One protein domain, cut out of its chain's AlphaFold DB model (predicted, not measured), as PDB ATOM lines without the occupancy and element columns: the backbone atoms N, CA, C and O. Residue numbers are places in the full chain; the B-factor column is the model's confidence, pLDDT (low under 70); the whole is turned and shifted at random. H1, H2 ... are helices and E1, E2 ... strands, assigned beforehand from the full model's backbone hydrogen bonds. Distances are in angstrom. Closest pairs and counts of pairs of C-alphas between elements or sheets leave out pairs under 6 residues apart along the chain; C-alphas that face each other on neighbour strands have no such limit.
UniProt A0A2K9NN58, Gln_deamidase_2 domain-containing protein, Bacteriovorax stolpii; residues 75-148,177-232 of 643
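Overview. This is residues 75 to 148 and 177 to 232 of the 643 residues of the protein "Gln_deamidase_2 domain-containing protein" of Bacteriovorax stolpii (UniProt A0A2K9NN58). One sheet of eight strands curls like part of a barrel and folds back on itself, the leaf E6 E5 E4 E3 facing the leaf E1 E7 E8 with E2 as the hinge. Two longer helices, H1 and H3, run opposite ways and pack on the first leaf, which lies between them and the second; short H2 is near one end of this pair. The printed part has 130 residues, with eight named strands followed by three named helices, class mixed; the sheet, order E6 E5 E4 E3 E2 E1 E7 E8, is antiparallel throughout. It is compact, with a radius of gyration of the C-alphas of 14.4 A and spans of 45 by 34 by 27 A.

Arrangement. Start at E1, residues 79 to 84, whose N 82 is 2.9 A from O 91 of E2, residues 90 to 96. Next come E3, residues 101 to 104, with N 103 2.8 A from O 94; E4, residues 111 to 116, with N 113 2.9 A from O 102; E5, residues 119 to 125, with N 121 2.9 A from O 114; and E6, residues 131 to 133, with N 132 3.0 A from O 124. E1 to E6 form a meander, each strand the antiparallel neighbour of the one before. E6 runs on into E7, residues 136 to 141, at 79 degrees; N 140 is 2.8 A from O 81 of E1. E8, residues 144 to 148, forms a hairpin with E7, N 146 being 2.8 A from O 139. H1, residues 180 to 195, is on the sheet at a height of 7.3 A, and C-alphas 131 and 187 are its closest to E6, 5.2 A apart. H3, residues 212 to 232, is on the sheet at a height of 9.8 A and runs across the strands, at 66 degrees to E5 on the local plane. H1 and H3 touch, closest at C-alphas 188 and 225, 5.3 A, at a shallow tilt of 34 degrees, only just short of steep. H2, residues 205 to 208, only just touches H3, with 3 pairs of C-alphas within 8 A, through residues 215 to 218 of H3 alone; C-alphas 207 and 218 are closest, at 6.6 A. In H1 and H3 every O i to N i+4 pair is within hydrogen-bond range; H2 is too short for one.

Along the chain. Find C-alpha 79 at (212.244, 242.813, 233.894), where E1 begins its 16.1 A. E2 covers 19.0 A, E4 15.9 A, E5 20.3 A and E7 14.2 A; E3, E6 and E8 are shorter. Find C-alpha 180 at (206.471, 227.054, 201.400); from there H1 runs 21.7 A to C-alpha 195. H2 is short, and H3 runs 29.9 A to C-alpha 232 at (203.919, 221.153, 203.737).

Size, cuts and confidence. The C-alphas of Gly 143 and Glu 231 are the two farthest apart, at 45.1 A. Residues 149 to 176 are not printed, and C-alphas 148 and 177 are 27.4 A apart across this cut, in the link from E8 to H1. Of the links printed whole, none is long. The mean pLDDT of the printed part is 88.8; residue 177 alone is under 70.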
ATOM      1  N   ASP A  75     216.206 234.898 236.919       92.50
ATOM      2  CA  ASP A  75     215.534 235.254 238.175       92.50
ATOM      3  C   ASP A  75     216.073 236.528 238.834       92.50
ATOM      4  O   ASP A  75     215.331 237.192 239.562       92.50
ATOM      5  N   ASP A  76     217.315 236.903 238.529       95.69
ATOM      6  CA  ASP A  76     217.937 238.126 239.040       95.69
ATOM      7  C   ASP A  76     217.417 239.381 238.317       95.69
ATOM      8  O   ASP A  76     217.567 240.496 238.812       95.69
ATOM      9  N   HIS A  77     216.762 239.203 237.164       95.38
ATOM     10  CA  HIS A  77     216.279 240.282 236.308       95.38
ATOM     11  C   HIS A  77     214.820 240.031 235.901       95.38
ATOM     12  O   HIS A  77     214.547 239.682 234.758       95.38
ATOM     13  N   PRO A  78     213.828 240.232 236.790       96.31
ATOM     14  CA  PRO A  78     212.418 239.966 236.478       96.31
ATOM     15  C   PRO A  78     211.858 240.846 235.347       96.31
ATOM     16  O   PRO A  78     210.800 240.539 234.790       96.31
ATOM     17  N   GLN A  79     212.554 241.934 235.009       97.12
ATOM     18  CA  GLN A  79     212.244 242.813 233.894       97.12
ATOM     19  C   GLN A  79     213.517 243.135 233.108       97.12
ATOM     20  O   GLN A  79     214.553 243.461 233.685       97.12
ATOM     21  N   ILE A  80     213.411 243.110 231.783       97.06
ATOM     22  CA  ILE A  80     214.473 243.540 230.867       97.06
ATOM     23  C   ILE A  80     213.921 244.547 229.860       97.06
ATOM     24  O   ILE A  80     212.715 244.654 229.654       97.06
ATOM     25  N   THR A  81     214.806 245.289 229.213       97.00
ATOM     26  CA  THR A  81     214.507 246.136 228.060       97.00
ATOM     27  C   THR A  81     215.258 245.587 226.857       97.00
ATOM     28  O   THR A  81     216.475 245.439 226.910       97.00
ATOM     29  N   VAL A  82     214.540 245.270 225.785       95.75
ATOM     30  CA  VAL A  82     215.094 244.657 224.571       95.75
ATOM     31  C   VAL A  82     214.945 245.626 223.408       95.75
ATOM     32  O   VAL A  82     213.848 246.125 223.154       95.75
ATOM     33  N   LYS A  83     216.027 245.884 222.672       94.69
ATOM     34  CA  LYS A  83     215.978 246.585 221.383       94.69
ATOM     35  C   LYS A  83     216.144 245.571 220.256       94.69
ATOM     36  O   LYS A  83     217.146 244.861 220.203       94.69
ATOM     37  N   LEU A  84     215.155 245.493 219.372       91.12
ATOM     38  CA  LEU A  84     215.182 244.619 218.195       91.12
ATOM     39  C   LEU A  84     215.757 245.390 217.002       91.12
ATOM     40  O   LEU A  84     215.432 246.559 216.840       91.12
ATOM     41  N   ALA A  85     216.534 244.743 216.133       86.25
ATOM     42  CA  ALA A  85     217.215 245.415 215.016       86.25
ATOM     43  C   ALA A  85     216.272 246.080 214.008       86.25
ATOM     44  O   ALA A  85     216.595 247.089 213.389       86.25
ATOM     45  N   ASN A  86     215.066 245.535 213.877       78.56
ATOM     46  CA  ASN A  86     214.065 246.037 212.941       78.56
ATOM     47  C   ASN A  86     213.134 247.088 213.572       78.56
ATOM     48  O   ASN A  86     212.205 247.546 212.909       78.56
ATOM     49  N   ASN A  87     213.335 247.448 214.847       72.88
ATOM     50  CA  ASN A  87     212.491 248.395 215.570       72.88
ATOM     51  C   ASN A  87     213.334 249.539 216.148       72.88
ATOM     52  O   ASN A  87     214.334 249.326 216.826       72.88
ATOM     53  N   GLN A  88     212.901 250.779 215.917       70.00
ATOM     54  CA  GLN A  88     213.588 251.958 216.450       70.00
ATOM     55  C   GLN A  88     213.413 252.111 217.970       70.00
ATOM     56  O   GLN A  88     214.209 252.799 218.606       70.00
ATOM     57  N   SER A  89     212.402 251.466 218.560       84.81
ATOM     58  CA  SER A  89     212.069 251.580 219.983       84.81
ATOM     59  C   SER A  89     212.445 250.329 220.782       84.81
ATOM     60  O   SER A  89     212.289 249.199 220.319       84.81
ATOM     61  N   SER A  90     212.948 250.536 222.001       92.50
ATOM     62  CA  SER A  90     213.181 249.455 222.960       92.50
ATOM     63  C   SER A  90     211.883 249.073 223.672       92.50
ATOM     64  O   SER A  90     211.082 249.935 224.029       92.50
ATOM     65  N   VAL A  91     211.696 247.780 223.920       94.38
ATOM     66  CA  VAL A  91     210.485 247.210 224.517       94.38
ATOM     67  C   VAL A  91     210.802 246.644 225.899       94.38
ATOM     68  O   VAL A  91     211.777 245.913 226.063       94.38
ATOM     69  N   LYS A  92     209.979 246.966 226.905       96.69
ATOM     70  CA  LYS A  92     210.095 246.400 228.259       96.69
ATOM     71  C   LYS A  92     209.439 245.027 228.320       96.69
ATOM     72  O   LYS A  92     208.250 244.920 228.055       96.69
ATOM     73  N   CYS A  93     210.179 244.009 228.729       97.38
ATOM     74  CA  CYS A  93     209.720 242.627 228.789       97.38
ATOM     75  C   CYS A  93     209.671 242.127 230.229       97.38
ATOM     76  O   CYS A  93     210.570 242.424 231.013       97.38
ATOM     77  N   ASN A  94     208.656 241.331 230.560       97.56
ATOM     78  CA  ASN A  94     208.487 240.758 231.895       97.56
ATOM     79  C   ASN A  94     208.797 239.261 231.875       97.56
ATOM     80  O   ASN A  94     208.389 238.564 230.946       97.56
ATOM     81  N   LEU A  95     209.503 238.769 232.892       97.31
ATOM     82  CA  LEU A  95     209.858 237.360 233.018       97.31
ATOM     83  C   LEU A  95     208.645 236.507 233.401       97.31
ATOM     84  O   LEU A  95     208.036 236.707 234.455       97.31
ATOM     85  N   ASP A  96     208.369 235.477 232.610       96.62
ATOM     86  CA  ASP A  96     207.574 234.342 233.054       96.62
ATOM     87  C   ASP A  96     208.454 233.419 233.909       96.62
ATOM     88  O   ASP A  96     209.302 232.677 233.405       96.62
ATOM     89  N   LYS A  97     208.286 233.507 235.233       93.44
ATOM     90  CA  LYS A  97     209.143 232.819 236.211       93.44
ATOM     91  C   LYS A  97     209.082 231.295 236.123       93.44
ATOM     92  O   LYS A  97     210.027 230.646 236.574       93.44
ATOM     93  N   GLU A  98     207.996 230.730 235.595       93.38
ATOM     94  CA  GLU A  98     207.808 229.277 235.525       93.38
ATOM     95  C   GLU A  98     208.628 228.665 234.382       93.38
ATOM     96  O   GLU A  98     209.210 227.597 234.550       93.38
ATOM     97  N   VAL A  99     208.714 229.361 233.243       93.06
ATOM     98  CA  VAL A  99     209.401 228.885 232.025       93.06
ATOM     99  C   VAL A  99     210.704 229.626 231.717       93.06
ATOM    100  O   VAL A  99     211.402 229.277 230.772       93.06
ATOM    101  N   LYS A 100     211.044 230.650 232.508       94.81
ATOM    102  CA  LYS A 100     212.231 231.507 232.335       94.81
ATOM    103  C   LYS A 100     212.313 232.181 230.957       94.81
ATOM    104  O   LYS A 100     213.396 232.361 230.401       94.81
ATOM    105  N   VAL A 101     211.160 232.571 230.411       95.44
ATOM    106  CA  VAL A 101     211.038 233.292 229.134       95.44
ATOM    107  C   VAL A 101     210.453 234.673 229.385       95.44
ATOM    108  O   VAL A 101     209.484 234.817 230.122       95.44
ATOM    109  N   TYR A 102     211.023 235.697 228.765       97.12
ATOM    110  CA  TYR A 102     210.508 237.056 228.834       97.12
ATOM    111  C   TYR A 102     209.424 237.283 227.782       97.12
ATOM    112  O   TYR A 102     209.594 236.923 226.618       97.12
ATOM    113  N   ILE A 103     208.335 237.929 228.187       97.25
ATOM    114  CA  ILE A 103     207.236 238.340 227.316       97.25
ATOM    115  C   ILE A 103     207.346 239.849 227.097       97.25
ATOM    116  O   ILE A 103     207.207 240.635 228.038       97.25
ATOM    117  N   CYS A 104     207.605 240.256 225.858       96.12
ATOM    118  CA  CYS A 104     207.716 241.650 225.444       96.12
ATOM    119  C   CYS A 104     206.426 242.082 224.716       96.12
ATOM    120  O   CYS A 104     206.121 241.527 223.657       96.12
ATOM    121  N   PRO A 105     205.661 243.063 225.223       93.38
ATOM    122  CA  PRO A 105     204.504 243.606 224.523       93.38
ATOM    123  C   PRO A 105     204.961 244.415 223.303       93.38
ATOM    124  O   PRO A 105     205.699 245.385 223.437       93.38
ATOM    125  N   ASN A 106     204.515 244.039 222.108       87.19
ATOM    126  CA  ASN A 106     204.869 244.720 220.863       87.19
ATOM    127  C   ASN A 106     203.616 244.859 219.990       87.19
ATOM    128  O   ASN A 106     203.384 244.081 219.066       87.19
ATOM    129  N   GLY A 107     202.757 245.812 220.359       86.81
ATOM    130  CA  GLY A 107     201.421 245.944 219.778       86.81
ATOM    131  C   GLY A 107     200.559 244.710 220.058       86.81
ATOM    132  O   GLY A 107     200.501 244.226 221.188       86.81
ATOM    133  N   ASP A 108     199.916 244.198 219.014       87.50
ATOM    134  CA  ASP A 108     199.121 242.967 218.991       87.50
ATOM    135  C   ASP A 108     199.970 241.685 218.850       87.50
ATOM    136  O   ASP A 108     199.445 240.579 218.973       87.50
ATOM    137  N   LYS A 109     201.286 241.817 218.632       89.88
ATOM    138  CA  LYS A 109     202.214 240.715 218.329       89.88
ATOM    139  C   LYS A 109     203.323 240.620 219.382       89.88
ATOM    140  O   LYS A 109     204.422 241.137 219.162       89.88
ATOM    141  N   PRO A 110     203.072 239.988 220.543       93.19
ATOM    142  CA  PRO A 110     204.077 239.873 221.596       93.19
ATOM    143  C   PRO A 110     205.314 239.100 221.119       93.19
ATOM    144  O   PRO A 110     205.218 238.188 220.301       93.19
ATOM    145  N   VAL A 111     206.477 239.461 221.662       93.50
ATOM    146  CA  VAL A 111     207.766 238.821 221.368       93.50
ATOM    147  C   VAL A 111     208.198 238.000 222.577       93.50
ATOM    148  O   VAL A 111     208.176 238.494 223.705       93.50
ATOM    149  N   LEU A 112     208.594 236.750 222.347       95.44
ATOM    150  CA  LEU A 112     209.167 235.883 223.373       95.44
ATOM    151  C   LEU A 112     210.687 235.969 223.315       95.44
ATOM    152  O   LEU A 112     211.266 235.782 222.251       95.44
ATOM    153  N   VAL A 113     211.343 236.211 224.448       95.31
ATOM    154  CA  VAL A 113     212.806 236.315 224.527       95.31
ATOM    155  C   VAL A 113     213.339 235.320 225.548       95.31
ATOM    156  O   VAL A 113     212.906 235.319 226.698       95.31
ATOM    157  N   LYS A 114     214.292 234.475 225.146       93.94
ATOM    158  CA  LYS A 114     214.958 233.513 226.037       93.94
ATOM    159  C   LYS A 114     216.461 233.754 226.081       93.94
ATOM    160  O   LYS A 114     217.054 234.147 225.078       93.94
ATOM    161  N   ASN A 115     217.070 233.483 227.233       91.19
ATOM    162  CA  ASN A 115     218.520 233.383 227.351       91.19
ATOM    163  C   ASN A 115     218.962 231.957 226.974       91.19
ATOM    164  O   ASN A 115     218.309 230.984 227.346       91.19
ATOM    165  N   SER A 116     220.055 231.827 226.233       85.56
ATOM    166  CA  SER A 116     220.631 230.555 225.797       85.56
ATOM    167  C   SER A 116     222.148 230.561 226.016       85.56
ATOM    168  O   SER A 116     222.731 231.627 226.224       85.56
ATOM    169  N   PRO A 117     222.835 229.408 225.912       80.44
ATOM    170  CA  PRO A 117     224.298 229.364 225.966       80.44
ATOM    171  C   PRO A 117     224.997 230.255 224.923       80.44
ATOM    172  O   PRO A 117     226.161 230.594 225.098       80.44
ATOM    173  N   PHE A 118     224.285 230.648 223.861       81.00
ATOM    174  CA  PHE A 118     224.787 231.495 222.777       81.00
ATOM    175  C   PHE A 118     224.312 232.958 222.882       81.00
ATOM    176  O   PHE A 118     224.476 233.725 221.937       81.00
ATOM    177  N   GLY A 119     223.714 233.356 224.011       88.94
ATOM    178  CA  GLY A 119     223.127 234.682 224.222       88.94
ATOM    179  C   GLY A 119     221.601 234.685 224.117       88.94
ATOM    180  O   GLY A 119     220.949 233.654 224.297       88.94
ATOM    181  N   PHE A 120     221.013 235.851 223.848       91.94
ATOM    182  CA  PHE A 120     219.559 236.007 223.797       91.94
ATOM    183  C   PHE A 120     218.988 235.683 222.415       91.94
ATOM    184  O   PHE A 120     219.540 236.063 221.385       91.94
ATOM    185  N   THR A 121     217.831 235.027 222.397       91.81
ATOM    186  CA  THR A 121     217.068 234.725 221.181       91.81
ATOM    187  C   THR A 121     215.652 235.262 221.332       91.81
ATOM    188  O   THR A 121     215.043 235.060 222.382       91.81
ATOM    189  N   ALA A 122     215.120 235.913 220.294       93.44
ATOM    190  CA  ALA A 122     213.755 236.427 220.280       93.44
ATOM    191  C   ALA A 122     212.921 235.786 219.165       93.44
ATOM    192  O   ALA A 122     213.327 235.794 218.002       93.44
ATOM    193  N   LEU A 123     211.744 235.274 219.519       93.44
ATOM    194  CA  LEU A 123     210.724 234.781 218.599       93.44
ATOM    195  C   LEU A 123     209.590 235.809 218.525       93.44
ATOM    196  O   LEU A 123     209.022 236.189 219.550       93.44
ATOM    197  N   SER A 124     209.288 236.278 217.319       92.81
ATOM    198  CA  SER A 124     208.281 237.309 217.045       92.81
ATOM    199  C   SER A 124     207.355 236.887 215.905       92.81
ATOM    200  O   SER A 124     207.453 235.764 215.405       92.81
ATOM    201  N   ARG A 125     206.426 237.766 215.520       90.69
ATOM    202  CA  ARG A 125     205.681 237.649 214.267       90.69
ATOM    203  C   ARG A 125     206.073 238.779 213.321       90.69
ATOM    204  O   ARG A 125     206.218 239.920 213.760       90.69
ATOM    205  N   ASP A 126     206.229 238.465 212.040       87.00
ATOM    206  CA  ASP A 126     206.525 239.449 210.998       87.00
ATOM    207  C   ASP A 126     205.285 240.290 210.612       87.00
ATOM    208  O   ASP A 126     204.249 240.288 211.296       87.00
ATOM    209  N   LYS A 127     205.376 241.069 209.525       85.88
ATOM    210  CA  LYS A 127     204.277 241.942 209.074       85.88
ATOM    211  C   LYS A 127     203.081 241.124 208.582       85.88
ATOM    212  O   LYS A 127     201.943 241.514 208.836       85.88
ATOM    213  N   GLU A 128     203.346 239.977 207.977       84.44
ATOM    214  CA  GLU A 128     202.413 238.984 207.454       84.44
ATOM    215  C   GLU A 128     201.861 238.042 208.543       84.44
ATOM    216  O   GLU A 128     201.033 237.181 208.254       84.44
ATOM    217  N   ASN A 129     202.257 238.261 209.802       88.69
ATOM    218  CA  ASN A 129     201.853 237.491 210.978       88.69
ATOM    219  C   ASN A 129     202.466 236.078 211.050       88.69
ATOM    220  O   ASN A 129     202.002 235.269 211.853       88.69
ATOM    221  N   ALA A 130     203.513 235.784 210.276       86.56
ATOM    222  CA  ALA A 130     204.234 234.516 210.338       86.56
ATOM    223  C   ALA A 130     205.294 234.520 211.461       86.56
ATOM    224  O   ALA A 130     205.848 235.580 211.778       86.56
ATOM    225  N   PRO A 131     205.590 233.366 212.088       89.81
ATOM    226  CA  PRO A 131     206.676 233.241 213.060       89.81
ATOM    227  C   PRO A 131     208.040 233.583 212.451       89.81
ATOM    228  O   PRO A 131     208.402 233.051 211.407       89.81
ATOM    229  N   ALA A 132     208.821 234.428 213.126       88.69
ATOM    230  CA  ALA A 132     210.148 234.831 212.663       88.69
ATOM    231  C   ALA A 132     211.097 235.126 213.834       88.69
ATOM    232  O   ALA A 132     210.668 235.598 214.897       88.69
ATOM    233  N   PHE A 133     212.405 234.918 213.630       87.62
ATOM    234  CA  PHE A 133     213.402 235.452 214.556       87.62
ATOM    235  C   PHE A 133     213.394 236.977 214.502       87.62
ATOM    236  O   PHE A 133     213.423 237.579 213.430       87.62
ATOM    237  N   ALA A 134     213.413 237.602 215.674       89.00
ATOM    238  CA  ALA A 134     213.698 239.021 215.789       89.00
ATOM    239  C   ALA A 134     215.167 239.192 216.197       89.00
ATOM    240  O   ALA A 134     215.526 238.835 217.321       89.00
ATOM    241  N   PRO A 135     216.041 239.726 215.327       89.12
ATOM    242  CA  PRO A 135     217.416 240.000 215.721       89.12
ATOM    243  C   PRO A 135     217.425 240.983 216.895       89.12
ATOM    244  O   PRO A 135     216.765 242.023 216.846       89.12
ATOM    245  N   ILE A 136     218.153 240.645 217.956       92.19
ATOM    246  CA  ILE A 136     218.284 241.485 219.148       92.19
ATOM    247  C   ILE A 136     219.541 242.340 218.989       92.19
ATOM    248  O   ILE A 136     220.634 241.795 218.863       92.19
ATOM    249  N   GLU A 137     219.402 243.666 219.024       92.94
ATOM    250  CA  GLU A 137     220.547 244.584 219.074       92.94
ATOM    251  C   GLU A 137     221.122 244.665 220.480       92.94
ATOM    252  O   GLU A 137     222.334 244.583 220.661       92.94
ATOM    253  N   ASN A 138     220.260 244.845 221.483       94.12
ATOM    254  CA  ASN A 138     220.688 244.923 222.870       94.12
ATOM    255  C   ASN A 138     219.627 244.408 223.850       94.12
ATOM    256  O   ASN A 138     218.426 244.397 223.565       94.12
ATOM    257  N   VAL A 139     220.106 243.985 225.019       95.75
ATOM    258  CA  VAL A 139     219.301 243.659 226.196       95.75
ATOM    259  C   VAL A 139     219.880 244.408 227.386       95.75
ATOM    260  O   VAL A 139     221.071 244.289 227.678       95.75
ATOM    261  N   VAL A 140     219.038 245.169 228.077       95.81
ATOM    262  CA  VAL A 140     219.398 245.972 229.250       95.81
ATOM    263  C   VAL A 140     218.536 245.551 230.436       95.81
ATOM    264  O   VAL A 140     217.318 245.458 230.307       95.81
ATOM    265  N   ALA A 141     219.146 245.347 231.598       96.25
ATOM    266  CA  ALA A 141     218.453 245.132 232.868       96.25
ATOM    267  C   ALA A 141     219.115 245.980 233.953       96.25
ATOM    268  O   ALA A 141     220.338 246.092 233.978       96.25
ATOM    269  N   ASP A 142     218.321 246.617 234.815       94.38
ATOM    270  CA  ASP A 142     218.824 247.411 235.950       94.38
ATOM    271  C   ASP A 142     219.870 248.473 235.552       94.38
ATOM    272  O   ASP A 142     220.860 248.714 236.242       94.38
ATOM    273  N   GLY A 143     219.676 249.082 234.376       93.69
ATOM    274  CA  GLY A 143     220.595 250.070 233.800       93.69
ATOM    275  C   GLY A 143     221.903 249.495 233.237       93.69
ATOM    276  O   GLY A 143     222.742 250.265 232.775       93.69
ATOM    277  N   LYS A 144     222.089 248.170 233.239       94.81
ATOM    278  CA  LYS A 144     223.273 247.479 232.712       94.81
ATOM    279  C   LYS A 144     222.960 246.743 231.415       94.81
ATOM    280  O   LYS A 144     221.947 246.055 231.303       94.81
ATOM    281  N   THR A 145     223.862 246.840 230.444       94.31
ATOM    282  CA  THR A 145     223.792 246.048 229.211       94.31
ATOM    283  C   THR A 145     224.170 244.603 229.514       94.31
ATOM    284  O   THR A 145     225.315 244.308 229.843       94.31
ATOM    285  N   LEU A 146     223.192 243.711 229.400       92.69
ATOM    286  CA  LEU A 146     223.352 242.269 229.564       92.69
ATOM    287  C   LEU A 146     223.850 241.597 228.282       92.69
ATOM    288  O   LEU A 146     224.592 240.620 228.328       92.69
ATOM    289  N   TYR A 147     223.425 242.123 227.135       93.00
ATOM    290  CA  TYR A 147     223.814 241.648 225.816       93.00
ATOM    291  C   TYR A 147     223.816 242.816 224.836       93.00
ATOM    292  O   TYR A 147     222.921 243.662 224.864       93.00
ATOM    293  N   ALA A 148     224.803 242.838 223.951       91.31
ATOM    294  CA  ALA A 148     224.834 243.699 222.784       91.31
ATOM    295  C   ALA A 148     225.324 242.856 221.611       91.31
ATOM    296  O   ALA A 148     226.378 242.222 221.709       91.31
ATOM    297  N   PRO A 177     211.169 234.888 201.921       58.62
ATOM    298  CA  PRO A 177     210.685 233.563 201.560       58.62
ATOM    299  C   PRO A 177     209.388 233.680 200.752       58.62
ATOM    300  O   PRO A 177     208.344 234.031 201.301       58.62
ATOM    301  N   SER A 178     209.433 233.436 199.442       73.00
ATOM    302  CA  SER A 178     208.219 233.348 198.617       73.00
ATOM    303  C   SER A 178     207.708 231.913 198.489       73.00
ATOM    304  O   SER A 178     206.634 231.700 197.924       73.00
ATOM    305  N   ASP A 179     208.433 230.937 199.050       82.94
ATOM    306  CA  ASP A 179     208.079 229.525 198.997       82.94
ATOM    307  C   ASP A 179     207.790 228.877 200.355       82.94
ATOM    308  O   ASP A 179     208.218 229.319 201.425       82.94
ATOM    309  N   LEU A 180     207.006 227.804 200.280       82.75
ATOM    310  CA  LEU A 180     206.471 227.054 201.400       82.75
ATOM    311  C   LEU A 180     207.566 226.317 202.161       82.75
ATOM    312  O   LEU A 180     207.469 226.220 203.379       82.75
ATOM    313  N   SER A 181     208.595 225.799 201.485       79.69
ATOM    314  CA  SER A 181     209.653 225.049 202.168       79.69
ATOM    315  C   SER A 181     210.506 225.968 203.038       79.69
ATOM    316  O   SER A 181     210.829 225.615 204.166       79.69
ATOM    317  N   THR A 182     210.811 227.171 202.556       79.69
ATOM    318  CA  THR A 182     211.522 228.198 203.317       79.69
ATOM    319  C   THR A 182     210.642 228.723 204.450       79.69
ATOM    320  O   THR A 182     211.086 228.737 205.595       79.69
ATOM    321  N   LYS A 183     209.364 229.036 204.176       78.25
ATOM    322  CA  LYS A 183     208.390 229.438 205.208       78.25
ATOM    323  C   LYS A 183     208.225 228.373 206.298       78.25
ATOM    324  O   LYS A 183     208.120 228.717 207.476       78.25
ATOM    325  N   TYR A 184     208.198 227.095 205.921       80.75
ATOM    326  CA  TYR A 184     208.134 225.964 206.845       80.75
ATOM    327  C   TYR A 184     209.425 225.815 207.641       80.75
ATOM    328  O   TYR A 184     209.360 225.722 208.861       80.75
ATOM    329  N   ASN A 185     210.586 225.802 206.981       74.50
ATOM    330  CA  ASN A 185     211.870 225.654 207.659       74.50
ATOM    331  C   ASN A 185     212.077 226.774 208.668       74.50
ATOM    332  O   ASN A 185     212.457 226.498 209.799       74.50
ATOM    333  N   GLU A 186     211.747 228.010 208.303       77.19
ATOM    334  CA  GLU A 186     211.721 229.110 209.253       77.19
ATOM    335  C   GLU A 186     210.678 228.830 210.341       77.19
ATOM    336  O   GLU A 186     211.043 228.560 211.474       77.19
ATOM    337  N   SER A 187     209.385 228.767 210.045       79.88
ATOM    338  CA  SER A 187     208.369 228.672 211.106       79.88
ATOM    339  C   SER A 187     208.577 227.472 212.046       79.88
ATOM    340  O   SER A 187     208.569 227.628 213.264       79.88
ATOM    341  N   VAL A 188     208.820 226.275 211.512       81.88
ATOM    342  CA  VAL A 188     208.925 225.039 212.296       81.88
ATOM    343  C   VAL A 188     210.278 224.893 212.974       81.88
ATOM    344  O   VAL A 188     210.295 224.648 214.180       81.88
ATOM    345  N   MET A 189     211.405 225.075 212.269       80.81
ATOM    346  CA  MET A 189     212.713 224.942 212.926       80.81
ATOM    347  C   MET A 189     212.929 226.057 213.944       80.81
ATOM    348  O   MET A 189     213.518 225.795 214.988       80.81
ATOM    349  N   LEU A 190     212.433 227.272 213.688       83.88
ATOM    350  CA  LEU A 190     212.529 228.382 214.637       83.88
ATOM    351  C   LEU A 190     211.726 228.103 215.902       83.88
ATOM    352  O   LEU A 190     212.256 228.248 217.003       83.88
ATOM    353  N   ILE A 191     210.467 227.679 215.758       87.75
ATOM    354  CA  ILE A 191     209.613 227.334 216.897       87.75
ATOM    355  C   ILE A 191     210.227 226.156 217.658       87.75
ATOM    356  O   ILE A 191     210.417 226.247 218.872       87.75
ATOM    357  N   ASP A 192     210.628 225.085 216.975       87.50
ATOM    358  CA  ASP A 192     211.226 223.925 217.635       87.50
ATOM    359  C   ASP A 192     212.548 224.282 218.322       87.50
ATOM    360  O   ASP A 192     212.725 223.948 219.491       87.50
ATOM    361  N   ALA A 193     213.445 225.035 217.683       86.19
ATOM    362  CA  ALA A 193     214.686 225.495 218.307       86.19
ATOM    363  C   ALA A 193     214.432 226.446 219.491       86.19
ATOM    364  O   ALA A 193     215.172 226.435 220.483       86.19
ATOM    365  N   PHE A 194     213.380 227.269 219.429       89.50
ATOM    366  CA  PHE A 194     213.014 228.159 220.525       89.50
ATOM    367  C   PHE A 194     212.454 227.386 221.727       89.50
ATOM    368  O   PHE A 194     212.838 227.673 222.860       89.50
ATOM    369  N   PHE A 195     211.618 226.376 221.507       90.12
ATOM    370  CA  PHE A 195     210.979 225.619 222.589       90.12
ATOM    371  C   PHE A 195     211.715 224.333 222.988       90.12
ATOM    372  O   PHE A 195     211.291 223.670 223.931       90.12
ATOM    373  N   THR A 196     212.815 223.984 222.320       84.81
ATOM    374  CA  THR A 196     213.688 222.876 222.733       84.81
ATOM    375  C   THR A 196     214.723 223.370 223.737       84.81
ATOM    376  O   THR A 196     215.437 224.349 223.491       84.81
ATOM    377  N   ASN A 197     214.831 222.670 224.866       76.25
ATOM    378  CA  ASN A 197     215.914 222.870 225.817       76.25
ATOM    379  C   ASN A 197     217.182 222.153 225.294       76.25
ATOM    380  O   ASN A 197     217.156 220.931 225.119       76.25
ATOM    381  N   PRO A 198     218.289 222.872 225.025       72.50
ATOM    382  CA  PRO A 198     219.509 222.255 224.510       72.50
ATOM    383  C   PRO A 198     220.158 221.288 225.512       72.50
ATOM    384  O   PRO A 198     220.810 220.340 225.084       72.50
ATOM    385  N   GLU A 199     219.955 221.497 226.817       74.06
ATOM    386  CA  GLU A 199     220.485 220.634 227.881       74.06
ATOM    387  C   GLU A 199     219.607 219.391 228.106       74.06
ATOM    388  O   GLU A 199     220.101 218.354 228.541       74.06
ATOM    389  N   ASN A 200     218.314 219.463 227.769       75.56
ATOM    390  CA  ASN A 200     217.390 218.338 227.883       75.56
ATOM    391  C   ASN A 200     216.308 218.373 226.793       75.56
ATOM    392  O   ASN A 200     215.222 218.912 226.990       75.56
ATOM    393  N   ARG A 201     216.567 217.728 225.652       70.88
ATOM    394  CA  ARG A 201     215.633 217.704 224.508       70.88
ATOM    395  C   ARG A 201     214.272 217.064 224.809       70.88
ATOM    396  O   ARG A 201     213.333 217.285 224.054       70.88
ATOM    397  N   SER A 202     214.163 216.268 225.877       73.25
ATOM    398  CA  SER A 202     212.895 215.653 226.297       73.25
ATOM    399  C   SER A 202     212.005 216.594 227.119       73.25
ATOM    400  O   SER A 202     210.830 216.299 227.348       73.25
ATOM    401  N   ASP A 203     212.546 217.736 227.549       79.62
ATOM    402  CA  ASP A 203     211.829 218.712 228.355       79.62
ATOM    403  C   ASP A 203     210.862 219.543 227.498       79.62
ATOM    404  O   ASP A 203     211.222 220.547 226.884       79.62
ATOM    405  N   ASN A 204     209.597 219.124 227.493       82.81
ATOM    406  CA  ASN A 204     208.490 219.835 226.852       82.81
ATOM    407  C   ASN A 204     207.811 220.861 227.784       82.81
ATOM    408  O   ASN A 204     206.703 221.327 227.492       82.81
ATOM    409  N   SER A 205     208.427 221.216 228.918       84.56
ATOM    410  CA  SER A 205     207.830 222.150 229.879       84.56
ATOM    411  C   SER A 205     207.554 223.524 229.270       84.56
ATOM    412  O   SER A 205     206.477 224.070 229.496       84.56
ATOM    413  N   LEU A 206     208.436 224.028 228.400       85.88
ATOM    414  CA  LEU A 206     208.238 225.296 227.685       85.88
ATOM    415  C   LEU A 206     206.973 225.307 226.807       85.88
ATOM    416  O   LEU A 206     206.446 226.365 226.493       85.88
ATOM    417  N   LYS A 207     206.451 224.140 226.415       89.44
ATOM    418  CA  LYS A 207     205.232 224.044 225.597       89.44
ATOM    419  C   LYS A 207     203.949 223.984 226.432       89.44
ATOM    420  O   LYS A 207     202.864 224.175 225.894       89.44
ATOM    421  N   THR A 208     204.051 223.673 227.725       89.00
ATOM    422  CA  THR A 208     202.903 223.267 228.564       89.00
ATOM    423  C   THR A 208     202.759 224.063 229.864       89.00
ATOM    424  O   THR A 208     201.666 224.113 230.432       89.00
ATOM    425  N   LYS A 209     203.828 224.713 230.329       92.50
ATOM    426  CA  LYS A 209     203.890 225.519 231.557       92.50
ATOM    427  C   LYS A 209     203.868 227.018 231.254       92.50
ATOM    428  O   LYS A 209     203.837 227.414 230.094       92.50
ATOM    429  N   GLY A 210     203.815 227.849 232.291       94.31
ATOM    430  CA  GLY A 210     203.838 229.306 232.194       94.31
ATOM    431  C   GLY A 210     202.515 229.968 232.562       94.31
ATOM    432  O   GLY A 210     201.469 229.326 232.749       94.31
ATOM    433  N   SER A 211     202.571 231.294 232.613       94.81
ATOM    434  CA  SER A 211     201.418 232.178 232.756       94.81
ATOM    435  C   SER A 211     200.388 231.964 231.643       94.81
ATOM    436  O   SER A 211     200.694 231.488 230.548       94.81
ATOM    437  N   THR A 212     199.139 232.363 231.896       95.62
ATOM    438  CA  THR A 212     198.065 232.316 230.891       95.62
ATOM    439  C   THR A 212     198.437 233.087 229.623       95.62
ATOM    440  O   THR A 212     198.185 232.614 228.516       95.62
ATOM    441  N   GLN A 213     199.088 234.247 229.780       94.25
ATOM    442  CA  GLN A 213     199.569 235.045 228.656       94.25
ATOM    443  C   GLN A 213     200.604 234.266 227.839       94.25
ATOM    444  O   GLN A 213     200.423 234.123 226.633       94.25
ATOM    445  N   TYR A 214     201.632 233.700 228.477       94.31
ATOM    446  CA  TYR A 214     202.625 232.876 227.787       94.31
ATOM    447  C   TYR A 214     201.982 231.706 227.039       94.31
ATOM    448  O   TYR A 214     202.205 231.547 225.841       94.31
ATOM    449  N   LYS A 215     201.115 230.940 227.713       94.44
ATOM    450  CA  LYS A 215     200.424 229.786 227.122       94.44
ATOM    451  C   LYS A 215     199.625 230.160 225.878       94.44
ATOM    452  O   LYS A 215     199.704 229.437 224.893       94.44
ATOM    453  N   SER A 216     198.916 231.293 225.885       94.06
ATOM    454  CA  SER A 216     198.185 231.765 224.698       94.06
ATOM    455  C   SER A 216     199.108 232.072 223.512       94.06
ATOM    456  O   SER A 216     198.800 231.705 222.380       94.06
ATOM    457  N   ILE A 217     200.279 232.670 223.766       93.25
ATOM    458  CA  ILE A 217     201.274 232.988 222.732       93.25
ATOM    459  C   ILE A 217     201.890 231.701 222.178       93.25
ATOM    460  O   ILE A 217     201.969 231.520 220.965       93.25
ATOM    461  N   VAL A 218     202.292 230.781 223.060       93.31
ATOM    462  CA  VAL A 218     202.834 229.474 222.666       93.31
ATOM    463  C   VAL A 218     201.810 228.677 221.869       93.31
ATOM    464  O   VAL A 218     202.165 228.125 220.836       93.31
ATOM    465  N   GLN A 219     200.545 228.646 222.290       93.75
ATOM    466  CA  GLN A 219     199.476 227.975 221.546       93.75
ATOM    467  C   GLN A 219     199.314 228.547 220.137       93.75
ATOM    468  O   GLN A 219     199.185 227.773 219.194       93.75
ATOM    469  N   ALA A 220     199.380 229.872 219.978       92.25
ATOM    470  CA  ALA A 220     199.313 230.506 218.666       92.25
ATOM    471  C   ALA A 220     200.505 230.108 217.774       92.25
ATOM    472  O   ALA A 220     200.304 229.750 216.618       92.25
ATOM    473  N   TYR A 221     201.730 230.087 218.313       93.00
ATOM    474  CA  TYR A 221     202.903 229.601 217.574       93.00
ATOM    475  C   TYR A 221     202.801 228.116 217.219       93.00
ATOM    476  O   TYR A 221     203.073 227.732 216.087       93.00
ATOM    477  N   MET A 222     202.389 227.267 218.162       91.69
ATOM    478  CA  MET A 222     202.219 225.836 217.905       91.69
ATOM    479  C   MET A 222     201.128 225.586 216.862       91.69
ATOM    480  O   MET A 222     201.290 224.705 216.028       91.69
ATOM    481  N   HIS A 223     200.059 226.383 216.853       92.62
ATOM    482  CA  HIS A 223     199.051 226.325 215.801       92.62
ATOM    483  C   HIS A 223     199.645 226.659 214.428       92.62
ATOM    484  O   HIS A 223     199.475 225.860 213.510       92.62
ATOM    485  N   ASP A 224     200.406 227.755 214.299       88.56
ATOM    486  CA  ASP A 224     201.065 228.095 213.026       88.56
ATOM    487  C   ASP A 224     202.039 226.991 212.587       88.56
ATOM    488  O   ASP A 224     202.133 226.671 211.404       88.56
ATOM    489  N   ARG A 225     202.774 226.401 213.543       88.62
ATOM    490  CA  ARG A 225     203.697 225.286 213.299       88.62
ATOM    491  C   ARG A 225     202.954 224.088 212.712       88.62
ATOM    492  O   ARG A 225     203.393 223.551 211.698       88.62
ATOM    493  N   GLU A 226     201.853 223.668 213.335       89.50
ATOM    494  CA  GLU A 226     201.047 222.543 212.848       89.50
ATOM    495  C   GLU A 226     200.366 222.860 211.513       89.50
ATOM    496  O   GLU A 226     200.290 221.988 210.651       89.50
ATOM    497  N   GLU A 227     199.909 224.097 211.298       89.06
ATOM    498  CA  GLU A 227     199.321 224.518 210.025       89.06
ATOM    499  C   GLU A 227     200.360 224.496 208.898       89.06
ATOM    500  O   GLU A 227     200.118 223.878 207.857       89.06
ATOM    501  N   ALA A 228     201.537 225.089 209.122       85.25
ATOM    502  CA  ALA A 228     202.644 225.078 208.171       85.25
ATOM    503  C   ALA A 228     203.101 223.645 207.875       85.25
ATOM    504  O   ALA A 228     203.342 223.296 206.720       85.25
ATOM    505  N   LYS A 229     203.169 222.789 208.903       85.50
ATOM    506  CA  LYS A 229     203.477 221.367 208.746       85.50
ATOM    507  C   LYS A 229     202.420 220.628 207.946       85.50
ATOM    508  O   LYS A 229     202.777 219.880 207.047       85.50
ATOM    509  N   ALA A 230     201.141 220.850 208.221       88.25
ATOM    510  CA  ALA A 230     200.059 220.224 207.476       88.25
ATOM    511  C   ALA A 230     200.017 220.701 206.016       88.25
ATOM    512  O   ALA A 230     199.743 219.902 205.122       88.25
ATOM    513  N   GLU A 231     200.287 221.984 205.750       87.88
ATOM    514  CA  GLU A 231     200.398 222.524 204.391       87.88
ATOM    515  C   GLU A 231     201.574 221.893 203.643       87.88
ATOM    516  O   GLU A 231     201.391 221.409 202.523       87.88
ATOM    517  N   LEU A 232     202.745 221.819 204.287       85.88
ATOM    518  CA  LEU A 232     203.919 221.153 203.737       85.88
ATOM    519  C   LEU A 232     203.629 219.674 203.472       85.88
ATOM    520  O   LEU A 232     203.779 219.220 202.345       85.88
TER     521      LEU A 232